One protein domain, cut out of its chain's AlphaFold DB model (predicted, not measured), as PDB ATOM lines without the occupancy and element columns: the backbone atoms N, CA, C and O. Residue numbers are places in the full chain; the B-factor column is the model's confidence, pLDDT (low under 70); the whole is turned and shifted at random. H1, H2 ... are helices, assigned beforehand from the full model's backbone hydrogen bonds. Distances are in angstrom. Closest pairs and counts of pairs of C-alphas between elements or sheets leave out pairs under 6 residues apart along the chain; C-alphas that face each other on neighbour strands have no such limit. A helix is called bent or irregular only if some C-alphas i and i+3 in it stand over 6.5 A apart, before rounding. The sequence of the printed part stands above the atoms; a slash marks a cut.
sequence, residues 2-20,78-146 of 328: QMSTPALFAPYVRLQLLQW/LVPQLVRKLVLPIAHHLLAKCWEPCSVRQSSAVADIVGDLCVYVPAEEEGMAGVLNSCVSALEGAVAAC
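This is residues 2 to 20 and 78 to 146 of the 328 residues of the protein "Hypothetical protein" of Dunaliella tertiolecta (UniProt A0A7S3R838). Three helices, H2, H3 and H4, make a small up-and-down bundle, a loose triangle drawn out lengthwise, and H1 packs on the first half of H2 near the end of the long axis away from the end of H4. H2 is the hub, touching the other three helices. The printed part has 88 residues with four named helices, H1 to H4 in order, and no named strand; the class is all helix. It is only just compact, close to loose, with a radius of gyration of the C-alphas of 14.4 A, and elongated, spanning 53 by 29 by 17 A.

H1, residues 5 to 17, begins with C-alpha 5 at (-32.857, 8.751, -24.778) and measures 18.0 A; it is irregular, C-alphas 8 and 11 being 7.1 A apart. H2, residues 78 to 97, measures 28.5 A and has a kink of 35 degrees near residue 87; it is neither bent nor irregular, but only just: C-alphas 85 and 88 are 6.5 A apart. H3 is residues 104 to 120, 25.1 A. H4, residues 126 to 145, measures 28.1 A and ends with C-alpha 145 at (-43.239, -36.229, -31.017).

H2 touches H1 with residues 78 to 87 alone, the same way at a steep tilt of 35.1 degrees, only just past shallow; the closest C-alphas, of Pro 6 and Leu 78, are 5.6 A apart. H2 and H3, a helical hairpin, touch at a shallow tilt of 29 degrees, opposite ways, closest at the C-alphas of Pro 80 and Tyr 120, 5.3 A. H2 touches H4 with residues 88 to 96 alone, at a shallow tilt of 23 degrees, the same way; the closest C-alphas, of His 92 and Val 131, are 5.1 A apart. H3 and H4, also a hairpin, touch through residues 114 to 118 and 128 to 132, at 20 degrees, opposite ways, closest at the C-alphas of Val 114 and Leu 132, 7.9 A. H1 is apart from H3 and H4. Each O i to N i+4 pair of H4 is within hydrogen-bond range, against 7 of 9 in H1, 13 of 16 in H2 and 11 of 13 in H3.

The C-alphas farthest apart, of Gln 2 and Cys 146, are 54.0 A apart. Residues 21 to 77 are not printed, and C-alphas 20 and 78 are 19.6 A apart across the cut. The link from H2 to H3 is short and that from H3 to H4 tight. Mean pLDDT of the printed part is 87.8, with residues 2 to 3 under 70.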
ATOM      1  N   GLN A   2     -38.530  14.556 -18.417       49.00
ATOM      2  CA  GLN A   2     -37.291  14.312 -19.155       49.00
ATOM      3  C   GLN A   2     -37.509  13.001 -19.918       49.00
ATOM      4  O   GLN A   2     -37.734  11.965 -19.295       49.00
ATOM      5  N   MET A   3     -37.607  13.064 -21.247       56.69
ATOM      6  CA  MET A   3     -37.698  11.848 -22.054       56.69
ATOM      7  C   MET A   3     -36.314  11.217 -22.057       56.69
ATOM      8  O   MET A   3     -35.371  11.851 -22.515       56.69
ATOM      9  N   SER A   4     -36.191  10.010 -21.512       70.38
ATOM     10  CA  SER A   4     -34.935   9.274 -21.587       70.38
ATOM     11  C   SER A   4     -34.620   8.950 -23.047       70.38
ATOM     12  O   SER A   4     -35.523   8.651 -23.838       70.38
ATOM     13  N   THR A   5     -33.345   8.998 -23.416       76.88
ATOM     14  CA  THR A   5     -32.857   8.751 -24.778       76.88
ATOM     15  C   THR A   5     -33.346   7.414 -25.379       76.88
ATOM     16  O   THR A   5     -33.756   7.401 -26.547       76.88
ATOM     17  N   PRO A   6     -33.494   6.309 -24.610       78.38
ATOM     18  CA  PRO A   6     -34.133   5.081 -25.096       78.38
ATOM     19  C   PRO A   6     -35.587   5.264 -25.563       78.38
ATOM     20  O   PRO A   6     -36.023   4.617 -26.514       78.38
ATOM     21  N   ALA A   7     -36.365   6.138 -24.915       79.06
ATOM     22  CA  ALA A   7     -37.756   6.382 -25.299       79.06
ATOM     23  C   ALA A   7     -37.863   7.152 -26.626       79.06
ATOM     24  O   ALA A   7     -38.827   6.953 -27.366       79.06
ATOM     25  N   LEU A   8     -36.867   7.986 -26.936       84.69
ATOM     26  CA  LEU A   8     -36.800   8.755 -28.178       84.69
ATOM     27  C   LEU A   8     -36.427   7.872 -29.377       84.69
ATOM     28  O   LEU A   8     -37.029   8.009 -30.441       84.69
ATOM     29  N   PHE A   9     -35.498   6.928 -29.201       84.88
ATOM     30  CA  PHE A   9     -35.069   6.023 -30.275       84.88
ATOM     31  C   PHE A   9     -35.955   4.782 -30.451       84.88
ATOM     32  O   PHE A   9     -35.914   4.144 -31.505       84.88
ATOM     33  N   ALA A  10     -36.812   4.454 -29.480       85.81
ATOM     34  CA  ALA A  10     -37.681   3.279 -29.554       85.81
ATOM     35  C   ALA A  10     -38.548   3.185 -30.834       85.81
ATOM     36  O   ALA A  10     -38.644   2.086 -31.385       85.81
ATOM     37  N   PRO A  11     -39.172   4.261 -31.360       88.38
ATOM     38  CA  PRO A  11     -39.927   4.192 -32.615       88.38
ATOM     39  C   PRO A  11     -39.056   3.848 -33.830       88.38
ATOM     40  O   PRO A  11     -39.488   3.077 -34.686       88.38
ATOM     41  N   TYR A  12     -37.830   4.376 -33.889       86.94
ATOM     42  CA  TYR A  12     -36.877   4.083 -34.961       86.94
ATOM     43  C   TYR A  12     -36.439   2.615 -34.927       86.94
ATOM     44  O   TYR A  12     -36.526   1.918 -35.937       86.94
ATOM     45  N   VAL A  13     -36.066   2.116 -33.744       86.88
ATOM     46  CA  VAL A  13     -35.685   0.710 -33.554       86.88
ATOM     47  C   VAL A  13     -36.845  -0.222 -33.902       86.88
ATOM     48  O   VAL A  13     -36.648  -1.204 -34.603       86.88
ATOM     49  N   ARG A  14     -38.082   0.107 -33.508       88.56
ATOM     50  CA  ARG A  14     -39.269  -0.680 -33.892       88.56
ATOM     51  C   ARG A  14     -39.446  -0.789 -35.401       88.56
ATOM     52  O   ARG A  14     -39.796  -1.863 -35.873       88.56
ATOM     53  N   LEU A  15     -39.218   0.293 -36.147       87.00
ATOM     54  CA  LEU A  15     -39.333   0.275 -37.606       87.00
ATOM     55  C   LEU A  15     -38.291  -0.659 -38.227       87.00
ATOM     56  O   LEU A  15     -38.625  -1.430 -39.120       87.00
ATOM     57  N   GLN A  16     -37.059  -0.630 -37.722       85.81
ATOM     58  CA  GLN A  16     -35.990  -1.514 -38.189       85.81
ATOM     59  C   GLN A  16     -36.249  -2.981 -37.807       85.81
ATOM     60  O   GLN A  16     -36.075  -3.880 -38.627       85.81
ATOM     61  N   LEU A  17     -36.781  -3.231 -36.607       86.56
ATOM     62  CA  LEU A  17     -37.148  -4.573 -36.151       86.56
ATOM     63  C   LEU A  17     -38.319  -5.189 -36.936       86.56
ATOM     64  O   LEU A  17     -38.461  -6.405 -36.925       86.56
ATOM     65  N   LEU A  18     -39.132  -4.407 -37.659       84.38
ATOM     66  CA  LEU A  18     -40.139  -4.972 -38.573       84.38
ATOM     67  C   LEU A  18     -39.511  -5.722 -39.752       84.38
ATOM     68  O   LEU A  18     -40.141  -6.619 -40.305       84.38
ATOM     69  N   GLN A  19     -38.292  -5.349 -40.146       82.50
ATOM     70  CA  GLN A  19     -37.537  -6.036 -41.195       82.50
ATOM     71  C   GLN A  19     -36.728  -7.214 -40.636       82.50
ATOM     72  O   GLN A  19     -36.134  -7.973 -41.398       82.50
ATOM     73  N   TRP A  20     -36.692  -7.373 -39.311       85.19
ATOM     74  CA  TRP A  20     -35.938  -8.428 -38.657       85.19
ATOM     75  C   TRP A  20     -36.707  -9.748 -38.694       85.19
ATOM     76  O   TRP A  20     -37.648  -9.958 -37.929       85.19
ATOM     77  N   LEU A  78     -28.302   2.471 -22.846       82.44
ATOM     78  CA  LEU A  78     -29.215   2.690 -23.976       82.44
ATOM     79  C   LEU A  78     -29.547   1.402 -24.753       82.44
ATOM     80  O   LEU A  78     -30.724   1.066 -24.929       82.44
ATOM     81  N   VAL A  79     -28.526   0.671 -25.208       85.50
ATOM     82  CA  VAL A  79     -28.698  -0.555 -26.008       85.50
ATOM     83  C   VAL A  79     -29.327  -1.691 -25.182       85.50
ATOM     84  O   VAL A  79     -30.363  -2.202 -25.620       85.50
ATOM     85  N   PRO A  80     -28.826  -2.050 -23.980       87.00
ATOM     86  CA  PRO A  80     -29.472  -3.051 -23.123       87.00
ATOM     87  C   PRO A  80     -30.955  -2.758 -22.840       87.00
ATOM     88  O   PRO A  80     -31.798  -3.655 -22.923       87.00
ATOM     89  N   GLN A  81     -31.315  -1.497 -22.567       86.25
ATOM     90  CA  GLN A  81     -32.709  -1.116 -22.315       86.25
ATOM     91  C   GLN A  81     -33.607  -1.295 -23.544       86.25
ATOM     92  O   GLN A  81     -34.767  -1.698 -23.406       86.25
ATOM     93  N   LEU A  82     -33.099  -0.997 -24.743       87.25
ATOM     94  CA  LEU A  82     -33.827  -1.196 -25.996       87.25
ATOM     95  C   LEU A  82     -33.985  -2.683 -26.322       87.25
ATOM     96  O   LEU A  82     -35.086  -3.106 -26.683       87.25
ATOM     97  N   VAL A  83     -32.937  -3.486 -26.122       89.31
ATOM     98  CA  VAL A  83     -32.985  -4.947 -26.296       89.31
ATOM     99  C   VAL A  83     -34.036  -5.557 -25.366       89.31
ATOM    100  O   VAL A  83     -34.940  -6.251 -25.832       89.31
ATOM    101  N   ARG A  84     -34.008  -5.203 -24.076       89.56
ATOM    102  CA  ARG A  84     -34.973  -5.679 -23.073       89.56
ATOM    103  C   ARG A  84     -36.420  -5.297 -23.411       89.56
ATOM    104  O   ARG A  84     -37.328  -6.107 -23.243       89.56
ATOM    105  N   LYS A  85     -36.666  -4.073 -23.891       89.00
ATOM    106  CA  LYS A  85     -38.033  -3.566 -24.141       89.00
ATOM    107  C   LYS A  85     -38.605  -3.932 -25.510       89.00
ATOM    108  O   LYS A  85     -39.827  -3.968 -25.647       89.00
ATOM    109  N   LEU A  86     -37.764  -4.118 -26.527       89.75
ATOM    110  CA  LEU A  86     -38.204  -4.258 -27.920       89.75
ATOM    111  C   LEU A  86     -37.829  -5.611 -28.520       89.75
ATOM    112  O   LEU A  86     -38.698  -6.285 -29.066       89.75
ATOM    113  N   VAL A  87     -36.564  -6.017 -28.397       90.19
ATOM    114  CA  VAL A  87     -36.046  -7.242 -29.026       90.19
ATOM    115  C   VAL A  87     -36.534  -8.482 -28.276       90.19
ATOM    116  O   VAL A  87     -37.042  -9.412 -28.896       90.19
ATOM    117  N   LEU A  88     -36.463  -8.473 -26.940       91.50
ATOM    118  CA  LEU A  88     -36.826  -9.615 -26.098       91.50
ATOM    119  C   LEU A  88     -38.295 -10.068 -26.281       91.50
ATOM    120  O   LEU A  88     -38.511 -11.262 -26.497       91.50
ATOM    121  N   PRO A  89     -39.316  -9.181 -26.292       91.25
ATOM    122  CA  PRO A  89     -40.697  -9.597 -26.558       91.25
ATOM    123  C   PRO A  89     -40.912 -10.176 -27.964       91.25
ATOM    124  O   PRO A  89     -41.722 -11.091 -28.134       91.25
ATOM    125  N   ILE A  90     -40.200  -9.657 -28.972       90.75
ATOM    126  CA  ILE A  90     -40.269 -10.158 -30.352       90.75
ATOM    127  C   ILE A  90     -39.639 -11.548 -30.427       90.75
ATOM    128  O   ILE A  90     -40.273 -12.471 -30.935       90.75
ATOM    129  N   ALA A  91     -38.444 -11.723 -29.858       90.19
ATOM    130  CA  ALA A  91     -37.781 -13.019 -29.774       90.19
ATOM    131  C   ALA A  91     -38.672 -14.046 -29.061       90.19
ATOM    132  O   ALA A  91     -38.937 -15.114 -29.606       90.19
ATOM    133  N   HIS A  92     -39.243 -13.690 -27.907       91.75
ATOM    134  CA  HIS A  92     -40.182 -14.553 -27.193       91.75
ATOM    135  C   HIS A  92     -41.360 -14.994 -28.075       91.75
ATOM    136  O   HIS A  92     -41.704 -16.173 -28.114       91.75
ATOM    137  N   HIS A  93     -41.958 -14.072 -28.838       91.44
ATOM    138  CA  HIS A  93     -43.038 -14.403 -29.766       91.44
ATOM    139  C   HIS A  93     -42.594 -15.356 -30.885       91.44
ATOM    140  O   HIS A  93     -43.290 -16.336 -31.166       91.44
ATOM    141  N   LEU A  94     -41.450 -15.078 -31.518       89.25
ATOM    142  CA  LEU A  94     -40.898 -15.895 -32.600       89.25
ATOM    143  C   LEU A  94     -40.617 -17.324 -32.129       89.25
ATOM    144  O   LEU A  94     -41.001 -18.282 -32.799       89.25
ATOM    145  N   LEU A  95     -40.013 -17.474 -30.953       89.62
ATOM    146  CA  LEU A  95     -39.691 -18.779 -30.389       89.62
ATOM    147  C   LEU A  95     -40.940 -19.542 -29.943       89.62
ATOM    148  O   LEU A  95     -41.034 -20.744 -30.172       89.62
ATOM    149  N   ALA A  96     -41.917 -18.857 -29.348       88.94
ATOM    150  CA  ALA A  96     -43.131 -19.502 -28.858       88.94
ATOM    151  C   ALA A  96     -44.085 -19.946 -29.980       88.94
ATOM    152  O   ALA A  96     -44.851 -20.889 -29.784       88.94
ATOM    153  N   LYS A  97     -44.100 -19.256 -31.132       88.44
ATOM    154  CA  LYS A  97     -45.117 -19.482 -32.180       88.44
ATOM    155  C   LYS A  97     -44.578 -19.878 -33.548       88.44
ATOM    156  O   LYS A  97     -45.284 -20.567 -34.279       88.44
ATOM    157  N   CYS A  98     -43.386 -19.422 -33.918       88.00
ATOM    158  CA  CYS A  98     -42.886 -19.529 -35.291       88.00
ATOM    159  C   CYS A  98     -41.757 -20.554 -35.446       88.00
ATOM    160  O   CYS A  98     -41.508 -21.014 -36.559       88.00
ATOM    161  N   TRP A  99     -41.072 -20.903 -34.357       91.94
ATOM    162  CA  TRP A  99     -39.944 -21.825 -34.386       91.94
ATOM    163  C   TRP A  99     -40.382 -23.290 -34.512       91.94
ATOM    164  O   TRP A  99     -41.166 -23.799 -33.713       91.94
ATOM    165  N   GLU A 100     -39.811 -23.996 -35.492       90.38
ATOM    166  CA  GLU A 100     -39.873 -25.448 -35.613       90.38
ATOM    167  C   GLU A 100     -38.547 -26.086 -35.133       90.38
ATOM    168  O   GLU A 100     -37.544 -26.042 -35.858       90.38
ATOM    169  N   PRO A 101     -38.516 -26.781 -33.975       88.88
ATOM    170  CA  PRO A 101     -37.284 -27.352 -33.404       88.88
ATOM    171  C   PRO A 101     -36.556 -28.376 -34.292       88.88
ATOM    172  O   PRO A 101     -35.384 -28.697 -34.081       88.88
ATOM    173  N   CYS A 102     -37.249 -28.922 -35.293       85.50
ATOM    174  CA  CYS A 102     -36.728 -29.930 -36.216       85.50
ATOM    175  C   CYS A 102     -36.078 -29.331 -37.471       85.50
ATOM    176  O   CYS A 102     -35.483 -30.061 -38.277       85.50
ATOM    177  N   SER A 103     -36.183 -28.015 -37.651       88.94
ATOM    178  CA  SER A 103     -35.450 -27.277 -38.667       88.94
ATOM    179  C   SER A 103     -34.085 -26.886 -38.111       88.94
ATOM    180  O   SER A 103     -33.975 -25.992 -37.285       88.94
ATOM    181  N   VAL A 104     -33.019 -27.541 -38.585       85.88
ATOM    182  CA  VAL A 104     -31.640 -27.267 -38.126       85.88
ATOM    183  C   VAL A 104     -31.275 -25.791 -38.278       85.88
ATOM    184  O   VAL A 104     -30.605 -25.256 -37.410       85.88
ATOM    185  N   ARG A 105     -31.734 -25.149 -39.360       86.69
ATOM    186  CA  ARG A 105     -31.472 -23.730 -39.632       86.69
ATOM    187  C   ARG A 105     -32.167 -22.816 -38.631       86.69
ATOM    188  O   ARG A 105     -31.548 -21.900 -38.116       86.69
ATOM    189  N   GLN A 106     -33.442 -23.082 -38.343       89.38
ATOM    190  CA  GLN A 106     -34.162 -22.275 -37.362       89.38
ATOM    191  C   GLN A 106     -33.620 -22.523 -35.959       89.38
ATOM    192  O   GLN A 106     -33.438 -21.577 -35.218       89.38
ATOM    193  N   SER A 107     -33.306 -23.770 -35.598       90.00
ATOM    194  CA  SER A 107     -32.740 -24.076 -34.283       90.00
ATOM    195  C   SER A 107     -31.346 -23.475 -34.082       90.00
ATOM    196  O   SER A 107     -31.054 -23.057 -32.969       90.00
ATOM    197  N   SER A 108     -30.506 -23.378 -35.125       87.88
ATOM    198  CA  SER A 108     -29.241 -22.634 -35.025       87.88
ATOM    199  C   SER A 108     -29.484 -21.134 -34.892       87.88
ATOM    200  O   SER A 108     -28.949 -20.533 -33.976       87.88
ATOM    201  N   ALA A 109     -30.366 -20.557 -35.715       88.12
ATOM    202  CA  ALA A 109     -30.700 -19.138 -35.615       88.12
ATOM    203  C   ALA A 109     -31.299 -18.776 -34.245       88.12
ATOM    204  O   ALA A 109     -30.986 -17.736 -33.686       88.12
ATOM    205  N   VAL A 110     -32.137 -19.642 -33.669       91.12
ATOM    206  CA  VAL A 110     -32.672 -19.459 -32.313       91.12
ATOM    207  C   VAL A 110     -31.567 -19.531 -31.265       91.12
ATOM    208  O   VAL A 110     -31.576 -18.716 -30.347       91.12
ATOM    209  N   ALA A 111     -30.628 -20.474 -31.384       90.25
ATOM    210  CA  ALA A 111     -29.480 -20.532 -30.485       90.25
ATOM    211  C   ALA A 111     -28.652 -19.237 -30.563       90.25
ATOM    212  O   ALA A 111     -28.328 -18.678 -29.521       90.25
ATOM    213  N   ASP A 112     -28.418 -18.712 -31.767       88.75
ATOM    214  CA  ASP A 112     -27.705 -17.448 -31.971       88.75
ATOM    215  C   ASP A 112     -28.462 -16.270 -31.321       88.75
ATOM    216  O   ASP A 112     -27.899 -15.571 -30.486       88.75
ATOM    217  N   ILE A 113     -29.774 -16.122 -31.574       90.25
ATOM    218  CA  ILE A 113     -30.610 -15.071 -30.950       90.25
ATOM    219  C   ILE A 113     -30.563 -15.157 -29.420       90.25
ATOM    220  O   ILE A 113     -30.458 -14.138 -28.741       90.25
ATOM    221  N   VAL A 114     -30.702 -16.361 -28.859       90.62
ATOM    222  CA  VAL A 114     -30.685 -16.563 -27.405       90.62
ATOM    223  C   VAL A 114     -29.300 -16.246 -26.842       90.62
ATOM    224  O   VAL A 114     -29.216 -15.600 -25.800       90.62
ATOM    225  N   GLY A 115     -28.232 -16.637 -27.538       89.50
ATOM    226  CA  GLY A 115     -26.857 -16.285 -27.189       89.50
ATOM    227  C   GLY A 115     -26.631 -14.778 -27.164       89.50
ATOM    228  O   GLY A 115     -26.142 -14.261 -26.160       89.50
ATOM    229  N   ASP A 116     -27.075 -14.068 -28.199       89.62
ATOM    230  CA  ASP A 116     -26.974 -12.611 -28.285       89.62
ATOM    231  C   ASP A 116     -27.781 -11.925 -27.173       89.62
ATOM    232  O   ASP A 116     -27.325 -10.964 -26.554       89.62
ATOM    233  N   LEU A 117     -28.979 -12.431 -26.862       89.88
ATOM    234  CA  LEU A 117     -29.802 -11.904 -25.770       89.88
ATOM    235  C   LEU A 117     -29.153 -12.120 -24.398       89.88
ATOM    236  O   LEU A 117     -29.262 -11.235 -23.549       89.88
ATOM    237  N   CYS A 118     -28.460 -13.244 -24.178       89.12
ATOM    238  CA  CYS A 118     -27.762 -13.539 -22.920       89.12
ATOM    239  C   CYS A 118     -26.633 -12.541 -22.617       89.12
ATOM    240  O   CYS A 118     -26.245 -12.406 -21.459       89.12
ATOM    241  N   VAL A 119     -26.119 -11.826 -23.625       89.25
ATOM    242  CA  VAL A 119     -25.118 -10.763 -23.435       89.25
ATOM    243  C   VAL A 119     -25.729  -9.526 -22.764       89.25
ATOM    244  O   VAL A 119     -25.061  -8.862 -21.976       89.25
ATOM    245  N   TYR A 120     -26.998  -9.217 -23.054       85.56
ATOM    246  CA  TYR A 120     -27.663  -7.985 -22.598       85.56
ATOM    247  C   TYR A 120     -28.646  -8.191 -21.452       85.56
ATOM    248  O   TYR A 120     -28.924  -7.255 -20.700       85.56
ATOM    249  N   VAL A 121     -29.228  -9.383 -21.352       87.75
ATOM    250  CA  VAL A 121     -30.322  -9.684 -20.434       87.75
ATOM    251  C   VAL A 121     -29.903 -10.864 -19.556       87.75
ATOM    252  O   VAL A 121     -29.760 -11.975 -20.076       87.75
ATOM    253  N   PRO A 122     -29.705 -10.652 -18.240       88.12
ATOM    254  CA  PRO A 122     -29.385 -11.731 -17.313       88.12
ATOM    255  C   PRO A 122     -30.441 -12.840 -17.346       88.12
ATOM    256  O   PRO A 122     -31.637 -12.575 -17.492       88.12
ATOM    257  N   ALA A 123     -30.007 -14.089 -17.179       84.44
ATOM    258  CA  ALA A 123     -30.885 -15.255 -17.265       84.44
ATOM    259  C   ALA A 123     -31.939 -15.306 -16.142       84.44
ATOM    260  O   ALA A 123     -32.972 -15.956 -16.300       84.44
ATOM    261  N   GLU A 124     -31.696 -14.621 -15.019       86.38
ATOM    262  CA  GLU A 124     -32.600 -14.551 -13.867       86.38
ATOM    263  C   GLU A 124     -33.814 -13.647 -14.109       86.38
ATOM    264  O   GLU A 124     -34.797 -13.713 -13.370       86.38
ATOM    265  N   GLU A 125     -33.760 -12.784 -15.124       90.88
ATOM    266  CA  GLU A 125     -34.863 -11.889 -15.428       90.88
ATOM    267  C   GLU A 125     -36.064 -12.653 -15.992       90.88
ATOM    268  O   GLU A 125     -35.927 -13.478 -16.894       90.88
ATOM    269  N   GLU A 126     -37.268 -12.316 -15.518       88.25
ATOM    270  CA  GLU A 126     -38.522 -12.981 -15.897       88.25
ATOM    271  C   GLU A 126     -38.721 -13.070 -17.420       88.25
ATOM    272  O   GLU A 126     -39.129 -14.110 -17.938       88.25
ATOM    273  N   GLY A 127     -38.376 -12.006 -18.154       86.81
ATOM    274  CA  GLY A 127     -38.486 -11.984 -19.611       86.81
ATOM    275  C   GLY A 127     -37.550 -12.982 -20.300       86.81
ATOM    276  O   GLY A 127     -37.979 -13.697 -21.205       86.81
ATOM    277  N   MET A 128     -36.296 -13.075 -19.851       91.19
ATOM    278  CA  MET A 128     -35.320 -14.021 -20.397       91.19
ATOM    279  C   MET A 128     -35.636 -15.458 -19.979       91.19
ATOM    280  O   MET A 128     -35.635 -16.364 -20.814       91.19
ATOM    281  N   ALA A 129     -36.013 -15.668 -18.718       90.88
ATOM    282  CA  ALA A 129     -36.483 -16.957 -18.230       90.88
ATOM    283  C   ALA A 129     -37.685 -17.467 -19.046       90.88
ATOM    284  O   ALA A 129     -37.748 -18.651 -19.373       90.88
ATOM    285  N   GLY A 130     -38.612 -16.587 -19.447       91.38
ATOM    286  CA  GLY A 130     -39.720 -16.926 -20.347       91.38
ATOM    287  C   GLY A 130     -39.263 -17.418 -21.727       91.38
ATOM    288  O   GLY A 130     -39.792 -18.410 -22.240       91.38
ATOM    289  N   VAL A 131     -38.244 -16.778 -22.311       92.38
ATOM    290  CA  VAL A 131     -37.628 -17.195 -23.585       92.38
ATOM    291  C   VAL A 131     -36.968 -18.565 -23.441       92.38
ATOM    292  O   VAL A 131     -37.280 -19.472 -24.212       92.38
ATOM    293  N   LEU A 132     -36.132 -18.755 -22.418       92.50
ATOM    294  CA  LEU A 132     -35.451 -20.028 -22.162       92.50
ATOM    295  C   LEU A 132     -36.446 -21.163 -21.876       92.50
ATOM    296  O   LEU A 132     -36.307 -22.259 -22.417       92.50
ATOM    297  N   ASN A 133     -37.497 -20.908 -21.098       92.38
ATOM    298  CA  ASN A 133     -38.547 -21.893 -20.834       92.38
ATOM    299  C   ASN A 133     -39.326 -22.258 -22.105       92.38
ATOM    300  O   ASN A 133     -39.647 -23.430 -22.312       92.38
ATOM    301  N   SER A 134     -39.582 -21.286 -22.985       92.81
ATOM    302  CA  SER A 134     -40.173 -21.548 -24.303       92.81
ATOM    303  C   SER A 134     -39.247 -22.418 -25.159       92.81
ATOM    304  O   SER A 134     -39.726 -23.355 -25.803       92.81
ATOM    305  N   CYS A 135     -37.924 -22.187 -25.098       92.69
ATOM    306  CA  CYS A 135     -36.938 -23.041 -25.760       92.69
ATOM    307  C   CYS A 135     -37.058 -24.496 -25.305       92.69
ATOM    308  O   CYS A 135     -37.204 -25.416 -26.114       92.69
ATOM    309  N   VAL A 136     -37.007 -24.693 -23.986       93.38
ATOM    310  CA  VAL A 136     -37.048 -26.014 -23.356       93.38
ATOM    311  C   VAL A 136     -38.357 -26.725 -23.677       93.38
ATOM    312  O   VAL A 136     -38.326 -27.862 -24.143       93.38
ATOM    313  N   SER A 137     -39.499 -26.053 -23.518       93.44
ATOM    314  CA  SER A 137     -40.814 -26.644 -23.780       93.44
ATOM    315  C   SER A 137     -40.976 -27.082 -25.239       93.44
ATOM    316  O   SER A 137     -41.465 -28.184 -25.508       93.44
ATOM    317  N   ALA A 138     -40.507 -26.275 -26.196       93.19
ATOM    318  CA  ALA A 138     -40.558 -26.632 -27.611       93.19
ATOM    319  C   ALA A 138     -39.640 -27.825 -27.940       93.19
ATOM    320  O   ALA A 138     -40.054 -28.737 -28.664       93.19
ATOM    321  N   LEU A 139     -38.425 -27.872 -27.375       93.69
ATOM    322  CA  LEU A 139     -37.524 -29.021 -27.521       93.69
ATOM    323  C   LEU A 139     -38.134 -30.289 -26.915       93.69
ATOM    324  O   LEU A 139     -38.149 -31.331 -27.569       93.69
ATOM    325  N   GLU A 140     -38.686 -30.216 -25.705       94.31
ATOM    326  CA  GLU A 140     -39.355 -31.343 -25.052       94.31
ATOM    327  C   GLU A 140     -40.551 -31.854 -25.860       94.31
ATOM    328  O   GLU A 140     -40.685 -33.065 -26.058       94.31
ATOM    329  N   GLY A 141     -41.381 -30.947 -26.383       93.56
ATOM    330  CA  GLY A 141     -42.505 -31.285 -27.254       93.56
ATOM    331  C   GLY A 141     -42.058 -31.973 -28.546       93.56
ATOM    332  O   GLY A 141     -42.622 -32.998 -28.937       93.56
ATOM    333  N   ALA A 142     -40.995 -31.476 -29.183       93.44
ATOM    334  CA  ALA A 142     -40.428 -32.088 -30.383       93.44
ATOM    335  C   ALA A 142     -39.812 -33.470 -30.106       93.44
ATOM    336  O   ALA A 142     -39.962 -34.389 -30.917       93.44
ATOM    337  N   VAL A 143     -39.161 -33.646 -28.951       94.12
ATOM    338  CA  VAL A 143     -38.640 -34.943 -28.494       94.12
ATOM    339  C   VAL A 143     -39.782 -35.923 -28.229       94.12
ATOM    340  O   VAL A 143     -39.700 -37.066 -28.669       94.12
ATOM    341  N   ALA A 144     -40.870 -35.488 -27.588       92.38
ATOM    342  CA  ALA A 144     -42.046 -36.326 -27.352       92.38
ATOM    343  C   ALA A 144     -42.731 -36.763 -28.662       92.38
ATOM    344  O   ALA A 144     -43.200 -37.895 -28.777       92.38
ATOM    345  N   ALA A 145     -42.744 -35.897 -29.680       90.50
ATOM    346  CA  ALA A 145     -43.239 -36.229 -31.017       90.50
ATOM    347  C   ALA A 145     -42.271 -37.119 -31.830       90.50
ATOM    348  O   ALA A 145     -42.658 -37.710 -32.848       90.50
ATOM    349  N   CYS A 146     -41.008 -37.227 -31.406       90.88
ATOM    350  CA  CYS A 146     -39.983 -38.018 -32.070       90.88
ATOM    351  C   CYS A 146     -40.145 -39.506 -31.733       90.88
ATOM    352  O   CYS A 146     -39.630 -40.009 -30.739       90.88
TER     353      CYS A 146